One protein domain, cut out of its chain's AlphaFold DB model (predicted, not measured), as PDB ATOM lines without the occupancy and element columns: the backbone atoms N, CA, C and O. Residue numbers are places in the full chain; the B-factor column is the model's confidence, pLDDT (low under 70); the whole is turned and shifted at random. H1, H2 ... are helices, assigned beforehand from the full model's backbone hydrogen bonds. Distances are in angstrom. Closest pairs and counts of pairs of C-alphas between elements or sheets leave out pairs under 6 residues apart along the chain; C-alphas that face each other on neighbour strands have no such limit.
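What this domain is: This is residues 2 to 51 of the 415 residues of an uncharacterized protein of Talaromyces stipitatus (strain ATCC 10500 / CBS 375.48 / QM 6759 / NRRL 1006) (UniProt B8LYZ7). Two short helices, the longer H1 and the shorter H2, are set about perpendicular to each other, with H2 packed on the first part of H1, and a loop leads from the far end of H1 back to H2. Two ends without named elements run out from this helical pair: residues 2 to 13, of which residues 2 to 9 stick out free, and residues 41 to 51 after H2. The printed part has 50 residues with two named helices, H1 then H2, and no named strand; the class is all helix, though helices hold 20 of the 50 residues, under half. It is only just loose, close to compact, with a radius of gyration of the C-alphas of 12.1 A and spans of 30 by 21 by 21 A.

Where its parts are: H1, residues 14 to 25, measures 16.4 A from C-alpha 14 at (-32.521, -41.624, 46.133) to C-alpha 25 at (-24.150, -30.246, 37.730). H2, residues 33 to 40, measures 10.6 A and ends with C-alpha 40 at (-32.083, -46.094, 32.652).

How they stand to each other: H1 touches H2 with residues 14 to 18 alone. Their closest C-alphas, those of Ala 18 and Ala 34, are 5.6 A apart. Their lines stand about perpendicular, at 80 degrees, and their centres are 11.9 A apart. In H1 and H2 every O i to N i+4 pair is within hydrogen-bond range.

The domain as a whole: The two C-alphas farthest apart, those of Gly 26 and Pro 51, are 33.3 A apart. Without residues 2 to 9, which stand free, the body of 42 residues spans 31 by 21 by 15 A. The printed part has no cut, and the link from H1 to H2, 7 residues, is short. The mean pLDDT of the printed part is 75.4; residues 2 to 10 and residue 50 are under 70.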
ATOM      1  N   ASP A   2     -12.618 -46.868  44.735       26.47
ATOM      2  CA  ASP A   2     -12.167 -48.161  45.252       26.47
ATOM      3  C   ASP A   2     -13.330 -49.082  45.621       26.47
ATOM      4  O   ASP A   2     -14.196 -48.735  46.425       26.47
ATOM      5  N   ARG A   3     -13.315 -50.296  45.060       30.72
ATOM      6  CA  ARG A   3     -14.334 -51.334  45.298       30.72
ATOM      7  C   ARG A   3     -14.389 -51.796  46.761       30.72
ATOM      8  O   ARG A   3     -15.425 -52.288  47.194       30.72
ATOM      9  N   ASN A   4     -13.320 -51.581  47.531       32.09
ATOM     10  CA  ASN A   4     -13.239 -51.976  48.939       32.09
ATOM     11  C   ASN A   4     -13.949 -50.990  49.888       32.09
ATOM     12  O   ASN A   4     -14.445 -51.408  50.929       32.09
ATOM     13  N   ALA A   5     -14.102 -49.715  49.509       34.75
ATOM     14  CA  ALA A   5     -14.742 -48.692  50.349       34.75
ATOM     15  C   ALA A   5     -16.285 -48.770  50.372       34.75
ATOM     16  O   ALA A   5     -16.934 -48.153  51.219       34.75
ATOM     17  N   LEU A   6     -16.890 -49.528  49.449       41.59
ATOM     18  CA  LEU A   6     -18.340 -49.741  49.360       41.59
ATOM     19  C   LEU A   6     -18.852 -50.864  50.275       41.59
ATOM     20  O   LEU A   6     -20.059 -50.969  50.464       41.59
ATOM     21  N   ARG A   7     -17.970 -51.692  50.855       41.47
ATOM     22  CA  ARG A   7     -18.386 -52.796  51.740       41.47
ATOM     23  C   ARG A   7     -18.872 -52.329  53.115       41.47
ATOM     24  O   ARG A   7     -19.668 -53.027  53.730       41.47
ATOM     25  N   GLU A   8     -18.452 -51.147  53.566       47.22
ATOM     26  CA  GLU A   8     -18.792 -50.618  54.898       47.22
ATOM     27  C   GLU A   8     -19.709 -49.385  54.873       47.22
ATOM     28  O   GLU A   8     -20.104 -48.878  55.924       47.22
ATOM     29  N   ARG A   9     -20.071 -48.882  53.688       57.56
ATOM     30  CA  ARG A   9     -20.910 -47.685  53.552       57.56
ATOM     31  C   ARG A   9     -22.334 -48.061  53.171       57.56
ATOM     32  O   ARG A   9     -22.558 -48.847  52.255       57.56
ATOM     33  N   LEU A  10     -23.299 -47.461  53.872       66.81
ATOM     34  CA  LEU A  10     -24.719 -47.574  53.544       66.81
ATOM     35  C   LEU A  10     -24.936 -47.197  52.068       66.81
ATOM     36  O   LEU A  10     -24.429 -46.155  51.633       66.81
ATOM     37  N   PRO A  11     -25.678 -48.010  51.295       78.19
ATOM     38  CA  PRO A  11     -25.985 -47.672  49.917       78.19
ATOM     39  C   PRO A  11     -26.722 -46.323  49.869       78.19
ATOM     40  O   PRO A  11     -27.576 -46.051  50.720       78.19
ATOM     41  N   PRO A  12     -26.401 -45.456  48.894       79.88
ATOM     42  CA  PRO A  12     -26.948 -44.111  48.851       79.88
ATOM     43  C   PRO A  12     -28.460 -44.147  48.619       79.88
ATOM     44  O   PRO A  12     -28.972 -44.883  47.773       79.88
ATOM     45  N   THR A  13     -29.184 -43.305  49.351       82.00
ATOM     46  CA  THR A  13     -30.622 -43.123  49.131       82.00
ATOM     47  C   THR A  13     -30.882 -42.354  47.830       82.00
ATOM     48  O   THR A  13     -30.014 -41.645  47.320       82.00
ATOM     49  N   LEU A  14     -32.112 -42.421  47.304       80.62
ATOM     50  CA  LEU A  14     -32.521 -41.624  46.133       80.62
ATOM     51  C   LEU A  14     -32.291 -40.118  46.334       80.62
ATOM     52  O   LEU A  14     -31.983 -39.408  45.380       80.62
ATOM     53  N   TYR A  15     -32.417 -39.646  47.575       81.31
ATOM     54  CA  TYR A  15     -32.138 -38.263  47.938       81.31
ATOM     55  C   TYR A  15     -30.641 -37.946  47.854       81.31
ATOM     56  O   TYR A  15     -30.264 -36.952  47.242       81.31
ATOM     57  N   MET A  16     -29.779 -38.827  48.370       83.00
ATOM     58  CA  MET A  16     -28.324 -38.674  48.249       83.00
ATOM     59  C   MET A  16     -27.878 -38.661  46.783       83.00
ATOM     60  O   MET A  16     -27.073 -37.822  46.405       83.00
ATOM     61  N   ILE A  17     -28.461 -39.514  45.932       83.75
ATOM     62  CA  ILE A  17     -28.185 -39.522  44.485       83.75
ATOM     63  C   ILE A  17     -28.585 -38.191  43.834       83.75
ATOM     64  O   ILE A  17     -27.850 -37.666  42.999       83.75
ATOM     65  N   ALA A  18     -29.732 -37.622  44.215       82.75
ATOM     66  CA  ALA A  18     -30.143 -36.305  43.736       82.75
ATOM     67  C   ALA A  18     -29.189 -35.198  44.221       82.75
ATOM     68  O   ALA A  18     -28.868 -34.300  43.449       82.75
ATOM     69  N   ASN A  19     -28.687 -35.280  45.453       84.75
ATOM     70  CA  ASN A  19     -27.704 -34.326  45.965       84.75
ATOM     71  C   ASN A  19     -26.363 -34.437  45.228       84.75
ATOM     72  O   ASN A  19     -25.831 -33.416  44.809       84.75
ATOM     73  N   PHE A  20     -25.872 -35.650  44.960       85.44
ATOM     74  CA  PHE A  20     -24.660 -35.843  44.154       85.44
ATOM     75  C   PHE A  20     -24.830 -35.300  42.733       85.44
ATOM     76  O   PHE A  20     -23.942 -34.644  42.199       85.44
ATOM     77  N   ALA A  21     -25.999 -35.507  42.121       83.94
ATOM     78  CA  ALA A  21     -26.298 -34.918  40.820       83.94
ATOM     79  C   ALA A  21     -26.331 -33.380  40.877       83.94
ATOM     80  O   ALA A  21     -25.886 -32.731  39.933       83.94
ATOM     81  N   HIS A  22     -26.831 -32.791  41.968       85.69
ATOM     82  CA  HIS A  22     -26.801 -31.343  42.173       85.69
ATOM     83  C   HIS A  22     -25.372 -30.807  42.276       85.69
ATOM     84  O   HIS A  22     -25.047 -29.832  41.607       85.69
ATOM     85  N   GLU A  23     -24.534 -31.471  43.068       88.06
ATOM     86  CA  GLU A  23     -23.139 -31.103  43.307       88.06
ATOM     87  C   GLU A  23     -22.304 -31.173  42.020       88.06
ATOM     88  O   GLU A  23     -21.565 -30.245  41.713       88.06
ATOM     89  N   ILE A  24     -22.508 -32.212  41.201       87.75
ATOM     90  CA  ILE A  24     -21.804 -32.379  39.919       87.75
ATOM     91  C   ILE A  24     -22.274 -31.362  38.870       87.75
ATOM     92  O   ILE A  24     -21.477 -30.868  38.077       87.75
ATOM     93  N   THR A  25     -23.578 -31.076  38.809       85.06
ATOM     94  CA  THR A  25     -24.150 -30.246  37.730       85.06
ATOM     95  C   THR A  25     -24.273 -28.766  38.083       85.06
ATOM     96  O   THR A  25     -24.625 -27.963  37.218       85.06
ATOM     97  N   GLY A  26     -24.066 -28.393  39.352       84.44
ATOM     98  CA  GLY A  26     -24.267 -27.038  39.876       84.44
ATOM     99  C   GLY A  26     -25.720 -26.539  39.821       84.44
ATOM    100  O   GLY A  26     -26.011 -25.414  40.219       84.44
ATOM    101  N   ARG A  27     -26.668 -27.351  39.332       83.88
ATOM    102  CA  ARG A  27     -28.087 -26.997  39.157       83.88
ATOM    103  C   ARG A  27     -28.969 -27.977  39.909       83.88
ATOM    104  O   ARG A  27     -28.628 -29.147  40.037       83.88
ATOM    105  N   LYS A  28     -30.106 -27.514  40.438       84.31
ATOM    106  CA  LYS A  28     -31.021 -28.392  41.184       84.31
ATOM    107  C   LYS A  28     -31.646 -29.422  40.230       84.31
ATOM    108  O   LYS A  28     -32.354 -29.021  39.303       84.31
ATOM    109  N   PRO A  29     -31.427 -30.732  40.437       85.19
ATOM    110  CA  PRO A  29     -32.015 -31.751  39.586       85.19
ATOM    111  C   PRO A  29     -33.527 -31.841  39.811       85.19
ATOM    112  O   PRO A  29     -34.045 -31.590  40.899       85.19
ATOM    113  N   GLY A  30     -34.260 -32.220  38.762       84.06
ATOM    114  CA  GLY A  30     -35.709 -32.399  38.852       84.06
ATOM    115  C   GLY A  30     -36.101 -33.514  39.831       84.06
ATOM    116  O   GLY A  30     -35.371 -34.489  39.993       84.06
ATOM    117  N   LYS A  31     -37.306 -33.421  40.418       81.50
ATOM    118  CA  LYS A  31     -37.821 -34.339  41.465       81.50
ATOM    119  C   LYS A  31     -37.664 -35.836  41.147       81.50
ATOM    120  O   LYS A  31     -37.432 -36.634  42.043       81.50
ATOM    121  N   ASN A  32     -37.757 -36.212  39.869       86.56
ATOM    122  CA  ASN A  32     -37.689 -37.607  39.417       86.56
ATOM    123  C   ASN A  32     -36.329 -37.986  38.798       86.56
ATOM    124  O   ASN A  32     -36.236 -39.022  38.146       86.56
ATOM    125  N   CYS A  33     -35.290 -37.157  38.939       86.88
ATOM    126  CA  CYS A  33     -33.982 -37.378  38.315       86.88
ATOM    127  C   CYS A  33     -33.350 -38.707  38.760       86.88
ATOM    128  O   CYS A  33     -33.051 -39.544  37.909       86.88
ATOM    129  N   ALA A  34     -33.261 -38.947  40.072       84.88
ATOM    130  CA  ALA A  34     -32.693 -40.178  40.624       84.88
ATOM    131  C   ALA A  34     -33.473 -41.429  40.174       84.88
ATOM    132  O   ALA A  34     -32.881 -42.389  39.686       84.88
ATOM    133  N   SER A  35     -34.810 -41.401  40.231       84.94
ATOM    134  CA  SER A  35     -35.642 -42.529  39.788       84.94
ATOM    135  C   SER A  35     -35.521 -42.800  38.283       84.94
ATOM    136  O   SER A  35     -35.459 -43.954  37.867       84.94
ATOM    137  N   ARG A  36     -35.459 -41.752  37.445       87.25
ATOM    138  CA  ARG A  36     -35.229 -41.907  35.997       87.25
ATOM    139  C   ARG A  36     -33.846 -42.482  35.702       87.25
ATOM    140  O   ARG A  36     -33.722 -43.274  34.775       87.25
ATOM    141  N   TRP A  37     -32.833 -42.082  36.467       86.06
ATOM    142  CA  TRP A  37     -31.475 -42.597  36.329       86.06
ATOM    143  C   TRP A  37     -31.405 -44.091  36.671       86.06
ATOM    144  O   TRP A  37     -30.909 -44.861  35.852       86.06
ATOM    145  N   LEU A  38     -32.019 -44.535  37.776       85.94
ATOM    146  CA  LEU A  38     -32.131 -45.971  38.078       85.94
ATOM    147  C   LEU A  38     -32.846 -46.740  36.960       85.94
ATOM    148  O   LEU A  38     -32.366 -47.779  36.519       85.94
ATOM    149  N   ASN A  39     -33.961 -46.205  36.453       84.25
ATOM    150  CA  ASN A  39     -34.725 -46.850  35.382       84.25
ATOM    151  C   ASN A  39     -33.965 -46.919  34.045       84.25
ATOM    152  O   ASN A  39     -34.278 -47.771  33.218       84.25
ATOM    153  N   LYS A  40     -32.979 -46.041  33.819       86.44
ATOM    154  CA  LYS A  40     -32.083 -46.094  32.652       86.44
ATOM    155  C   LYS A  40     -31.006 -47.174  32.772       86.44
ATOM    156  O   LYS A  40     -30.486 -47.605  31.746       86.44
ATOM    157  N   HIS A  41     -30.691 -47.622  33.985       84.44
ATOM    158  CA  HIS A  41     -29.635 -48.600  34.253       84.44
ATOM    159  C   HIS A  41     -30.163 -49.859  34.975       84.44
ATOM    160  O   HIS A  41     -29.593 -50.257  35.993       84.44
ATOM    161  N   PRO A  42     -31.202 -50.542  34.447       79.88
ATOM    162  CA  PRO A  42     -31.836 -51.678  35.126       79.88
ATOM    163  C   PRO A  42     -30.913 -52.897  35.261       79.88
ATOM    164  O   PRO A  42     -31.116 -53.727  36.139       79.88
ATOM    165  N   ASN A  43     -29.895 -53.000  34.401       79.62
ATOM    166  CA  ASN A  43     -28.939 -54.109  34.413       79.62
ATOM    167  C   ASN A  43     -27.843 -53.938  35.475       79.62
ATOM    168  O   ASN A  43     -27.189 -54.914  35.821       79.62
ATOM    169  N   ALA A  44     -27.612 -52.711  35.956       80.00
ATOM    170  CA  ALA A  44     -26.529 -52.399  36.888       80.00
ATOM    171  C   ALA A  44     -27.032 -51.960  38.271       80.00
ATOM    172  O   ALA A  44     -26.299 -52.084  39.247       80.00
ATOM    173  N   LEU A  45     -28.258 -51.430  38.369       82.69
ATOM    174  CA  LEU A  45     -28.772 -50.798  39.581       82.69
ATOM    175  C   LEU A  45     -30.177 -51.289  39.920       82.69
ATOM    176  O   LEU A  45     -31.048 -51.394  39.057       82.69
ATOM    177  N   ILE A  46     -30.416 -51.510  41.212       82.44
ATOM    178  CA  ILE A  46     -31.720 -51.889  41.750       82.44
ATOM    179  C   ILE A  46     -32.043 -51.049  42.986       82.44
ATOM    180  O   ILE A  46     -31.180 -50.788  43.819       82.44
ATOM    181  N   SER A  47     -33.302 -50.628  43.118       78.75
ATOM    182  CA  SER A  47     -33.809 -50.032  44.357       78.75
ATOM    183  C   SER A  47     -34.604 -51.077  45.122       78.75
ATOM    184  O   SER A  47     -35.595 -51.615  44.618       78.75
ATOM    185  N   ARG A  48     -34.165 -51.380  46.341       79.94
ATOM    186  CA  ARG A  48     -34.863 -52.257  47.281       79.94
ATOM    187  C   ARG A  48     -34.853 -51.617  48.657       79.94
ATOM    188  O   ARG A  48     -33.931 -50.881  48.996       79.94
ATOM    189  N   TYR A  49     -35.880 -51.918  49.442       74.81
ATOM    190  CA  TYR A  49     -35.846 -51.640  50.868       74.81
ATOM    191  C   TYR A  49     -34.849 -52.600  51.514       74.81
ATOM    192  O   TYR A  49     -35.011 -53.815  51.399       74.81
ATOM    193  N   SER A  50     -33.824 -52.059  52.165       69.75
ATOM    194  CA  SER A  50     -32.995 -52.826  53.088       69.75
ATOM    195  C   SER A  50     -33.721 -52.888  54.433       69.75
ATOM    196  O   SER A  50     -34.099 -51.834  54.945       69.75
ATOM    197  N   PRO A  51     -33.963 -54.076  55.004       71.06
ATOM    198  CA  PRO A  51     -34.460 -54.163  56.367       71.06
ATOM    199  C   PRO A  51     -33.407 -53.615  57.333       71.06
ATOM    200  O   PRO A  51     -32.216 -53.888  57.178       71.06
TER     201      PRO A  51